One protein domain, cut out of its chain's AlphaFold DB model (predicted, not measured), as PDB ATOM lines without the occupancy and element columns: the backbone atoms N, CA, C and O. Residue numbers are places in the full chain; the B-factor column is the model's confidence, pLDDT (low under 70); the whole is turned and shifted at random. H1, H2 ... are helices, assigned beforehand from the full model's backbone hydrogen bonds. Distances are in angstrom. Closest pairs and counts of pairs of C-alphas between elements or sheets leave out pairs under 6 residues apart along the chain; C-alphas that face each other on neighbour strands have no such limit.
ATOM      1  N   PHE A  64     -13.008  26.764 -28.027       79.25
ATOM      2  CA  PHE A  64     -11.939  27.766 -28.100       79.25
ATOM      3  C   PHE A  64     -11.180  27.863 -26.776       79.25
ATOM      4  O   PHE A  64      -9.951  27.833 -26.740       79.25
ATOM      5  N   ASP A  65     -11.928  27.943 -25.684       81.50
ATOM      6  CA  ASP A  65     -11.400  28.067 -24.334       81.50
ATOM      7  C   ASP A  65     -10.595  26.829 -23.896       81.50
ATOM      8  O   ASP A  65      -9.584  26.958 -23.202       81.50
ATOM      9  N   GLU A  66     -11.023  25.634 -24.308       87.06
ATOM     10  CA  GLU A  66     -10.329  24.362 -24.074       87.06
ATOM     11  C   GLU A  66      -9.003  24.286 -24.837       87.06
ATOM     12  O   GLU A  66      -7.958  24.069 -24.222       87.06
ATOM     13  N   ASP A  67      -9.018  24.550 -26.143       88.69
ATOM     14  CA  ASP A  67      -7.810  24.555 -26.967       88.69
ATOM     15  C   ASP A  67      -6.786  25.587 -26.460       88.69
ATOM     16  O   ASP A  67      -5.589  25.303 -26.396       88.69
ATOM     17  N   MET A  68      -7.233  26.776 -26.039       83.38
ATOM     18  CA  MET A  68      -6.351  27.781 -25.436       83.38
ATOM     19  C   MET A  68      -5.751  27.324 -24.108       83.38
ATOM     20  O   MET A  68      -4.563  27.549 -23.873       83.38
ATOM     21  N   ARG A  69      -6.554  26.721 -23.220       86.94
ATOM     22  CA  ARG A  69      -6.059  26.186 -21.941       86.94
ATOM     23  C   ARG A  69      -5.015  25.107 -22.180       86.94
ATOM     24  O   ARG A  69      -3.948  25.157 -21.584       86.94
ATOM     25  N   ASN A  70      -5.284  24.214 -23.117       90.62
ATOM     26  CA  ASN A  70      -4.371  23.156 -23.504       90.62
ATOM     27  C   ASN A  70      -3.043  23.703 -24.071       90.62
ATOM     28  O   ASN A  70      -1.961  23.265 -23.678       90.62
ATOM     29  N   LEU A  71      -3.096  24.712 -24.948       89.06
ATOM     30  CA  LEU A  71      -1.889  25.385 -25.442       89.06
ATOM     31  C   LEU A  71      -1.099  26.057 -24.306       89.06
ATOM     32  O   LEU A  71       0.125  25.937 -24.269       89.06
ATOM     33  N   ASP A  72      -1.780  26.731 -23.377       86.94
ATOM     34  CA  ASP A  72      -1.174  27.401 -22.217       86.94
ATOM     35  C   ASP A  72      -0.487  26.405 -21.268       86.94
ATOM     36  O   ASP A  72       0.686  26.577 -20.935       86.94
ATOM     37  N   GLU A  73      -1.171  25.313 -20.917       90.56
ATOM     38  CA  GLU A  73      -0.649  24.229 -20.073       90.56
ATOM     39  C   GLU A  73       0.587  23.558 -20.689       90.56
ATOM     40  O   GLU A  73       1.516  23.179 -19.975       90.56
ATOM     41  N   ASN A  74       0.652  23.491 -22.022       91.62
ATOM     42  CA  ASN A  74       1.804  22.979 -22.766       91.62
ATOM     43  C   ASN A  74       2.858  24.053 -23.108       91.62
ATOM     44  O   ASN A  74       3.809  23.792 -23.852       91.62
ATOM     45  N   GLY A  75       2.714  25.277 -22.590       87.94
ATOM     46  CA  GLY A  75       3.666  26.371 -22.789       87.94
ATOM     47  C   GLY A  75       3.725  26.910 -24.225       87.94
ATOM     48  O   GLY A  75       4.710  27.552 -24.615       87.94
ATOM     49  N   VAL A  76       2.689  26.673 -25.029       88.38
ATOM     50  CA  VAL A  76       2.571  27.104 -26.425       88.38
ATOM     51  C   VAL A  76       1.958  28.504 -26.501       88.38
ATOM     52  O   VAL A  76       0.784  28.695 -26.788       88.38
ATOM     53  N   HIS A  77       2.800  29.513 -26.285       83.31
ATOM     54  CA  HIS A  77       2.405  30.931 -26.267       83.31
ATOM     55  C   HIS A  77       2.948  31.738 -27.464       83.31
ATOM     56  O   HIS A  77       2.862  32.965 -27.475       83.31
ATOM     57  N   LYS A  78       3.556  31.075 -28.461       85.12
ATOM     58  CA  LYS A  78       4.070  31.676 -29.714       85.12
ATOM     59  C   LYS A  78       3.946  30.691 -30.875       85.12
ATOM     60  O   LYS A  78       4.082  29.487 -30.653       85.12
ATOM     61  N   LEU A  79       3.845  31.182 -32.113       83.75
ATOM     62  CA  LEU A  79       3.817  30.317 -33.310       83.75
ATOM     63  C   LEU A  79       5.039  29.390 -33.417       83.75
ATOM     64  O   LEU A  79       4.907  28.223 -33.771       83.75
ATOM     65  N   LEU A  80       6.232  29.858 -33.033       84.44
ATOM     66  CA  LEU A  80       7.425  29.004 -33.008       84.44
ATOM     67  C   LEU A  80       7.299  27.861 -31.987       84.44
ATOM     68  O   LEU A  80       7.748  26.746 -32.241       84.44
ATOM     69  N   LYS A  81       6.674  28.123 -30.832       88.19
ATOM     70  CA  LYS A  81       6.407  27.088 -29.826       88.19
ATOM     71  C   LYS A  81       5.359  26.098 -30.321       88.19
ATOM     72  O   LYS A  81       5.522  24.913 -30.076       88.19
ATOM     73  N   TRP A  82       4.364  26.558 -31.080       89.75
ATOM     74  CA  TRP A  82       3.405  25.681 -31.754       89.75
ATOM     75  C   TRP A  82       4.097  24.771 -32.774       89.75
ATOM     76  O   TRP A  82       3.892  23.562 -32.765       89.75
ATOM     77  N   LEU A  83       4.988  25.317 -33.607       88.69
ATOM     78  CA  LEU A  83       5.769  24.535 -34.569       88.69
ATOM     79  C   LEU A  83       6.594  23.430 -33.897       88.69
ATOM     80  O   LEU A  83       6.619  22.305 -34.399       88.69
ATOM     81  N   LEU A  84       7.208  23.743 -32.757       90.88
ATOM     82  CA  LEU A  84       8.024  22.823 -31.961       90.88
ATOM     83  C   LEU A  84       7.213  21.931 -31.005       90.88
ATOM     84  O   LEU A  84       7.801  21.071 -30.355       90.88
ATOM     85  N   ALA A  85       5.896  22.129 -30.894       90.81
ATOM     86  CA  ALA A  85       5.058  21.365 -29.977       90.81
ATOM     87  C   ALA A  85       5.021  19.879 -30.361       90.81
ATOM     88  O   ALA A  85       5.046  19.523 -31.548       90.81
ATOM     89  N   ALA A  86       4.929  19.019 -29.343       94.75
ATOM     90  CA  ALA A  86       4.814  17.579 -29.525       94.75
ATOM     91  C   ALA A  86       3.554  17.213 -30.327       94.75
ATOM     92  O   ALA A  86       2.551  17.931 -30.308       94.75
ATOM     93  N   ALA A  87       3.596  16.073 -31.022       92.25
ATOM     94  CA  ALA A  87       2.471  15.598 -31.828       92.25
ATOM     95  C   ALA A  87       1.194  15.406 -30.994       92.25
ATOM     96  O   ALA A  87       0.109  15.697 -31.481       92.25
ATOM     97  N   GLU A  88       1.333  14.990 -29.733       92.19
ATOM     98  CA  GLU A  88       0.228  14.851 -28.781       92.19
ATOM     99  C   GLU A  88      -0.460  16.193 -28.491       92.19
ATOM    100  O   GLU A  88      -1.671  16.310 -28.667       92.19
ATOM    101  N   VAL A  89       0.319  17.241 -28.190       91.94
ATOM    102  CA  VAL A  89      -0.195  18.609 -27.987       91.94
ATOM    103  C   VAL A  89      -0.919  19.094 -29.239       91.94
ATOM    104  O   VAL A  89      -2.047  19.573 -29.171       91.94
ATOM    105  N   LYS A  90      -0.318  18.899 -30.418       90.94
ATOM    106  CA  LYS A  90      -0.960  19.273 -31.683       90.94
ATOM    107  C   LYS A  90      -2.249  18.492 -31.922       90.94
ATOM    108  O   LYS A  90      -3.206  19.084 -32.397       90.94
ATOM    109  N   ALA A  91      -2.287  17.197 -31.609       92.44
ATOM    110  CA  ALA A  91      -3.458  16.344 -31.801       92.44
ATOM    111  C   ALA A  91      -4.621  16.721 -30.875       92.44
ATOM    112  O   ALA A  91      -5.769  16.646 -31.304       92.44
ATOM    113  N   SER A  92      -4.310  17.166 -29.657       90.19
ATOM    114  CA  SER A  92      -5.289  17.577 -28.644       90.19
ATOM    115  C   SER A  92      -5.979  18.925 -28.909       90.19
ATOM    116  O   SER A  92      -6.941  19.250 -28.227       90.19
ATOM    117  N   VAL A  93      -5.517  19.696 -29.900       89.69
ATOM    118  CA  VAL A  93      -6.181  20.924 -30.372       89.69
ATOM    119  C   VAL A  93      -7.227  20.571 -31.433       89.69
ATOM    120  O   VAL A  93      -6.985  19.699 -32.275       89.69
ATOM    121  N   HIS A  94      -8.373  21.251 -31.456       88.38
ATOM    122  CA  HIS A  94      -9.409  20.986 -32.454       88.38
ATOM    123  C   HIS A  94      -8.977  21.368 -33.876       88.38
ATOM    124  O   HIS A  94      -8.203  22.297 -34.107       88.38
ATOM    125  N   ASP A  95      -9.520  20.673 -34.877       85.06
ATOM    126  CA  ASP A  95      -9.094  20.838 -36.275       85.06
ATOM    127  C   ASP A  95      -9.318  22.250 -36.821       85.06
ATOM    128  O   ASP A  95      -8.508  22.747 -37.604       85.06
ATOM    129  N   VAL A  96     -10.367  22.937 -36.362       78.81
ATOM    130  CA  VAL A  96     -10.608  24.334 -36.747       78.81
ATOM    131  C   VAL A  96      -9.480  25.236 -36.231       78.81
ATOM    132  O   VAL A  96      -8.961  26.066 -36.974       78.81
ATOM    133  N   ALA A  97      -9.042  25.033 -34.987       81.81
ATOM    134  CA  ALA A  97      -7.924  25.763 -34.394       81.81
ATOM    135  C   ALA A  97      -6.584  25.430 -35.066       81.81
ATOM    136  O   ALA A  97      -5.804  26.334 -35.374       81.81
ATOM    137  N   LYS A  98      -6.340  24.150 -35.387       87.31
ATOM    138  CA  LYS A  98      -5.181  23.731 -36.194       87.31
ATOM    139  C   LYS A  98      -5.145  24.453 -37.538       87.31
ATOM    140  O   LYS A  98      -4.074  24.883 -37.956       87.31
ATOM    141  N   GLY A  99      -6.299  24.601 -38.192       84.25
ATOM    142  CA  GLY A  99      -6.439  25.349 -39.440       84.25
ATOM    143  C   GLY A  99      -5.958  26.793 -39.295       84.25
ATOM    144  O   GLY A  99      -5.084  27.222 -40.046       84.25
ATOM    145  N   PHE A 100      -6.448  27.514 -38.280       80.88
ATOM    146  CA  PHE A 100      -6.017  28.890 -37.995       80.88
ATOM    147  C   PHE A 100      -4.510  28.996 -37.725       80.88
ATOM    148  O   PHE A 100      -3.837  29.855 -38.296       80.88
ATOM    149  N   LEU A 101      -3.962  28.102 -36.897       83.88
ATOM    150  CA  LEU A 101      -2.531  28.080 -36.581       83.88
ATOM    151  C   LEU A 101      -1.670  27.719 -37.800       83.88
ATOM    152  O   LEU A 101      -0.579  28.261 -37.955       83.88
ATOM    153  N   GLY A 102      -2.147  26.827 -38.669       85.69
ATOM    154  CA  GLY A 102      -1.483  26.473 -39.921       85.69
ATOM    155  C   GLY A 102      -1.407  27.658 -40.880       85.69
ATOM    156  O   GLY A 102      -0.326  27.974 -41.368       85.69
ATOM    157  N   VAL A 103      -2.522  28.367 -41.073       82.69
ATOM    158  CA  VAL A 103      -2.549  29.580 -41.904       82.69
ATOM    159  C   VAL A 103      -1.594  30.642 -41.353       82.69
ATOM    160  O   VAL A 103      -0.820  31.222 -42.106       82.69
ATOM    161  N   ALA A 104      -1.574  30.837 -40.035       78.69
ATOM    162  CA  ALA A 104      -0.663  31.776 -39.384       78.69
ATOM    163  C   ALA A 104       0.823  31.422 -39.564       78.69
ATOM    164  O   ALA A 104       1.667  32.307 -39.685       78.69
ATOM    165  N   VAL A 105       1.151  30.128 -39.549       83.38
ATOM    166  CA  VAL A 105       2.513  29.638 -39.786       83.38
ATOM    167  C   VAL A 105       2.952  29.902 -41.222       83.38
ATOM    168  O   VAL A 105       4.090  30.326 -41.415       83.38
ATOM    169  N   GLU A 106       2.092  29.640 -42.206       82.06
ATOM    170  CA  GLU A 106       2.408  29.907 -43.613       82.06
ATOM    171  C   GLU A 106       2.576  31.410 -43.858       82.06
ATOM    172  O   GLU A 106       3.577  31.824 -44.436       82.06
ATOM    173  N   GLU A 107       1.696  32.238 -43.296       72.12
ATOM    174  CA  GLU A 107       1.804  33.698 -43.378       72.12
ATOM    175  C   GLU A 107       3.117  34.218 -42.770       72.12
ATOM    176  O   GLU A 107       3.811  35.046 -43.352       72.12
ATOM    177  N   ALA A 108       3.517  33.685 -41.609       72.12
ATOM    178  CA  ALA A 108       4.759  34.074 -40.944       72.12
ATOM    179  C   ALA A 108       6.033  33.670 -41.713       72.12
ATOM    180  O   ALA A 108       7.122  34.146 -41.377       72.12
ATOM    181  N   ARG A 109       5.929  32.776 -42.708       73.62
ATOM    182  CA  ARG A 109       7.045  32.397 -43.590       73.62
ATOM    183  C   ARG A 109       7.225  33.356 -44.758       73.62
ATOM    184  O   ARG A 109       8.324  33.377 -45.307       73.62
ATOM    185  N   ASP A 110       6.210  34.145 -45.102       67.75
ATOM    186  CA  ASP A 110       6.295  35.155 -46.150       67.75
ATOM    187  C   ASP A 110       6.772  36.499 -45.563       67.75
ATOM    188  O   ASP A 110       6.002  37.223 -44.932       67.75
ATOM    189  N   PRO A 111       8.042  36.908 -45.773       55.59
ATOM    190  CA  PRO A 111       8.568  38.162 -45.224       55.59
ATOM    191  C   PRO A 111       7.948  39.417 -45.866       55.59
ATOM    192  O   PRO A 111       8.222  40.533 -45.426       55.59
ATOM    193  N   THR A 112       7.150  39.244 -46.922       52.28
ATOM    194  CA  THR A 112       6.559  40.326 -47.720       52.28
ATOM    195  C   THR A 112       5.202  40.769 -47.175       52.28
ATOM    196  O   THR A 112       4.790  41.905 -47.435       52.28
ATOM    197  N   THR A 113       4.516  39.937 -46.381       50.22
ATOM    198  CA  THR A 113       3.223  40.328 -45.822       50.22
ATOM    199  C   THR A 113       3.413  41.094 -44.522       50.22
ATOM    200  O   THR A 113       3.584  40.562 -43.426       50.22
ATOM    201  N   SER A 114       3.435  42.415 -44.692       45.31
ATOM    202  CA  SER A 114       3.298  43.417 -43.639       45.31
ATOM    203  C   SER A 114       2.191  43.040 -42.652       45.31
ATOM    204  O   SER A 114       1.188  42.454 -43.048       45.31
ATOM    205  N   SER A 115       2.375  43.438 -41.389       49.94
ATOM    206  CA  SER A 115       1.524  43.257 -40.205       49.94
ATOM    207  C   SER A 115       0.110  43.856 -40.321       49.94
ATOM    208  O   SER A 115      -0.343  44.597 -39.441       49.94
ATOM    209  N   ALA A 116      -0.570  43.620 -41.434       43.59
ATOM    210  CA  ALA A 116      -1.981  43.872 -41.588       43.59
ATOM    211  C   ALA A 116      -2.744  42.874 -40.700       43.59
ATOM    212  O   ALA A 116      -2.276  41.750 -40.504       43.59
ATOM    213  N   PRO A 117      -3.908  43.261 -40.152       45.38
ATOM    214  CA  PRO A 117      -4.786  42.312 -39.479       45.38
ATOM    215  C   PRO A 117      -5.051  41.134 -40.420       45.38
ATOM    216  O   PRO A 117      -5.249  41.346 -41.623       45.38
ATOM    217  N   ILE A 118      -5.031  39.913 -39.890       52.75
ATOM    218  CA  ILE A 118      -5.205  38.678 -40.662       52.75
ATOM    219  C   ILE A 118      -6.682  38.573 -41.064       52.75
ATOM    220  O   ILE A 118      -7.460  37.802 -40.509       52.75
ATOM    221  N   TYR A 119      -7.101  39.361 -42.053       46.34
ATOM    222  CA  TYR A 119      -8.425  39.243 -42.649       46.34
ATOM    223  C   TYR A 119      -8.475  37.954 -43.474       46.34
ATOM    224  O   TYR A 119      -8.278  37.965 -44.689       46.34
ATOM    225  N   LEU A 120      -8.747  36.828 -42.810       49.81
ATOM    226  CA  LEU A 120      -9.051  35.556 -43.462       49.81
ATOM    227  C   LEU A 120     -10.383  35.697 -44.202       49.81
ATOM    228  O   LEU A 120     -11.468  35.454 -43.670       49.81
ATOM    229  N   LYS A 121     -10.282  36.165 -45.449       38.41
ATOM    230  CA  LYS A 121     -11.395  36.380 -46.370       38.41
ATOM    231  C   LYS A 121     -12.122  35.052 -46.591       38.41
ATOM    232  O   LYS A 121     -11.648  34.198 -47.331       38.41
ATOM    233  N   GLY A 122     -13.266  34.892 -45.926       41.69
ATOM    234  CA  GLY A 122     -14.113  33.696 -45.997       41.69
ATOM    235  C   GLY A 122     -14.572  33.138 -44.643       41.69
ATOM    236  O   GLY A 122     -15.477  32.311 -44.627       41.69
ATOM    237  N   CYS A 123     -14.012  33.593 -43.514       40.91
ATOM    238  CA  CYS A 123     -14.382  33.127 -42.168       40.91
ATOM    239  C   CYS A 123     -15.272  34.139 -41.416       40.91
ATOM    240  O   CYS A 123     -14.853  34.711 -40.412       40.91
ATOM    241  N   SER A 124     -16.499  34.386 -41.880       43.97
ATOM    242  CA  SER A 124     -17.414  35.340 -41.225       43.97
ATOM    243  C   SER A 124     -18.111  34.792 -39.959       43.97
ATOM    244  O   SER A 124     -18.570  33.653 -39.934       43.97
ATOM    245  N   GLU A 125     -18.220  35.675 -38.950       46.91
ATOM    246  CA  GLU A 125     -19.291  35.837 -37.932       46.91
ATOM    247  C   GLU A 125     -19.452  34.881 -36.725       46.91
ATOM    248  O   GLU A 125     -20.451  34.987 -36.017       46.91
ATOM    249  N   SER A 126     -18.496  34.012 -36.377       56.56
ATOM    250  CA  SER A 126     -18.557  33.297 -35.080       56.56
ATOM    251  C   SER A 126     -17.632  33.907 -34.020       56.56
ATOM    252  O   SER A 126     -16.534  34.379 -34.329       56.56
ATOM    253  N   VAL A 127     -18.051  33.856 -32.748       56.56
ATOM    254  CA  VAL A 127     -17.213  34.224 -31.586       56.56
ATOM    255  C   VAL A 127     -15.911  33.419 -31.591       56.56
ATOM    256  O   VAL A 127     -14.845  33.973 -31.347       56.56
ATOM    257  N   TYR A 128     -15.987  32.143 -31.972       64.31
ATOM    258  CA  TYR A 128     -14.839  31.258 -32.149       64.31
ATOM    259  C   TYR A 128     -13.817  31.801 -33.155       64.31
ATOM    260  O   TYR A 128     -12.631  31.877 -32.849       64.31
ATOM    261  N   ASN A 129     -14.268  32.236 -34.337       64.38
ATOM    262  CA  ASN A 129     -13.387  32.799 -35.363       64.38
ATOM    263  C   ASN A 129     -12.771  34.130 -34.910       64.38
ATOM    264  O   ASN A 129     -11.584  34.363 -35.132       64.38
ATOM    265  N   ALA A 130     -13.555  34.991 -34.252       67.00
ATOM    266  CA  ALA A 130     -13.066  36.261 -33.713       67.00
ATOM    267  C   ALA A 130     -12.037  36.056 -32.583       67.00
ATOM    268  O   ALA A 130     -11.023  36.754 -32.528       67.00
ATOM    269  N   GLY A 131     -12.268  35.068 -31.714       69.44
ATOM    270  CA  GLY A 131     -11.344  34.667 -30.656       69.44
ATOM    271  C   GLY A 131     -10.028  34.134 -31.218       69.44
ATOM    272  O   GLY A 131      -8.960  34.617 -30.843       69.44
ATOM    273  N   TRP A 132     -10.087  33.199 -32.173       74.75
ATOM    274  CA  TRP A 132      -8.885  32.650 -32.809       74.75
ATOM    275  C   TRP A 132      -8.104  33.684 -33.600       74.75
ATOM    276  O   TRP A 132      -6.880  33.639 -33.578       74.75
ATOM    277  N   HIS A 133      -8.772  34.648 -34.233       71.00
ATOM    278  CA  HIS A 133      -8.084  35.778 -34.851       71.00
ATOM    279  C   HIS A 133      -7.225  36.529 -33.824       71.00
ATOM    280  O   HIS A 133      -6.039  36.747 -34.054       71.00
ATOM    281  N   CYS A 134      -7.788  36.849 -32.653       68.75
ATOM    282  CA  CYS A 134      -7.043  37.501 -31.577       68.75
ATOM    283  C   CYS A 134      -5.887  36.626 -31.054       68.75
ATOM    284  O   CYS A 134      -4.773  37.117 -30.880       68.75
ATOM    285  N   VAL A 135      -6.114  35.322 -30.853       68.31
ATOM    286  CA  VAL A 135      -5.061  34.375 -30.438       68.31
ATOM    287  C   VAL A 135      -3.933  34.331 -31.454       68.31
ATOM    288  O   VAL A 135      -2.772  34.478 -31.085       68.31
ATOM    289  N   VAL A 136      -4.256  34.173 -32.734       71.25
ATOM    290  CA  VAL A 136      -3.269  34.130 -33.809       71.25
ATOM    291  C   VAL A 136      -2.482  35.438 -33.870       71.25
ATOM    292  O   VAL A 136      -1.255  35.388 -33.936       71.25
ATOM    293  N   GLU A 137      -3.139  36.596 -33.772       69.31
ATOM    294  CA  GLU A 137      -2.456  37.892 -33.703       69.31
ATOM    295  C   GLU A 137      -1.481  37.967 -32.522       69.31
ATOM    296  O   GLU A 137      -0.372  38.480 -32.674       69.31
ATOM    297  N   VAL A 138      -1.849  37.443 -31.350       66.12
ATOM    298  CA  VAL A 138      -0.964  37.416 -30.176       66.12
ATOM    299  C   VAL A 138       0.198  36.437 -30.367       66.12
ATOM    300  O   VAL A 138       1.339  36.793 -30.084       66.12
ATOM    301  N   LEU A 139      -0.059  35.233 -30.887       70.38
ATOM    302  CA  LEU A 139       0.967  34.217 -31.140       70.38
ATOM    303  C   LEU A 139       1.955  34.638 -32.240       70.38
ATOM    304  O   LEU A 139       3.114  34.206 -32.212       70.38
ATOM    305  N   ALA A 140       1.494  35.446 -33.201       66.62
ATOM    306  CA  ALA A 140       2.279  36.012 -34.296       66.62
ATOM    307  C   ALA A 140       2.984  37.325 -33.914       66.62
ATOM    308  O   ALA A 140       4.026  37.657 -34.485       66.62
ATOM    309  N   ALA A 141       2.460  38.078 -32.939       64.38
ATOM    310  CA  ALA A 141       3.047  39.341 -32.513       64.38
ATOM    311  C   ALA A 141       4.458  39.137 -31.947       64.38
ATOM    312  O   ALA A 141       4.693  38.444 -30.954       64.38
TER     313      ALA A 141
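This is residues 64 to 141 of the 163 residues of the protein "Putative retrotransposon hot spot protein (RHS)" of Trypanosoma cruzi (UniProt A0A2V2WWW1). Two pairs of helices, H4 with H5 and H1 with H3, are set next to each other, and the short H2 crosses at one end, its first residue near both H4 and H5. A long loop, residues 110 to 126, folds back from the end of H4 to the start of H5, and residues 109 to 114 and 121 to 126 stick out. The printed part has 78 residues, with five named helices in the order H1, H2, H3, H4, H5 and no named strand; the class is all helix. The whole is compact, with a radius of gyration of the C-alphas of 12.1 A, and it spans 31 by 29 by 17 A.

H1, residues 64 to 73, begins at C-alpha 64 (-11.939, 27.766, -28.100) and is 14.3 A long from first to last C-alpha. H2, residues 79 to 84, measures 8.7 A, and H3, residues 87 to 92, measures 8.6 A. H4, residues 95 to 109, is the longest helix by residues; it measures 21.2 A and ends at C-alpha 109 (7.045, 32.397, -43.590). H5, residues 127 to 140, measures 19.8 A and ends at C-alpha 140 (2.279, 36.012, -34.296).

The helix packing is part aligned and part crossed, with 2 of 4 touching pairs at a shallow tilt. H4 and H5 touch, their closest C-alphas being those of Ala 104 and Val 136, 6.6 A apart. They run the same way at a shallow tilt of 34 degrees, only just short of steep. H1 and H5 only just touch, with 3 pairs of C-alphas within 8 A, the closest those of Phe 64 and Tyr 128 at 6.1 A; H5 does so with residues 128 to 132 alone. H1 touches H3, with the C-alphas of Leu 71 and Val 89 closest at 7.4 A; they run opposite ways at a tilt of 35.2 degrees, only just steep. H2 touches residues 101 to 105 of H4 alone, about perpendicular at 76 degrees, with the C-alphas of Leu 79 and Val 105 closest at 6.6 A. H2 and H5 are close but not clearly touching, the closest C-alphas being those of Leu 79 and Leu 139, 5.3 A apart. H3 and H5 are apart. In H1, H2, H3, H4 and H5 every O i to N i+4 pair is within hydrogen-bond range.

The C-alphas farthest apart are those of Glu 66 and Thr 112, at 33.2 A. The printed part has no cut; the link from H4 to H5, 17 residues, is long, and the other three links are tight. The mean pLDDT of the printed part is 74.3, and 28 residues are under 70, among them residues 110 to 131.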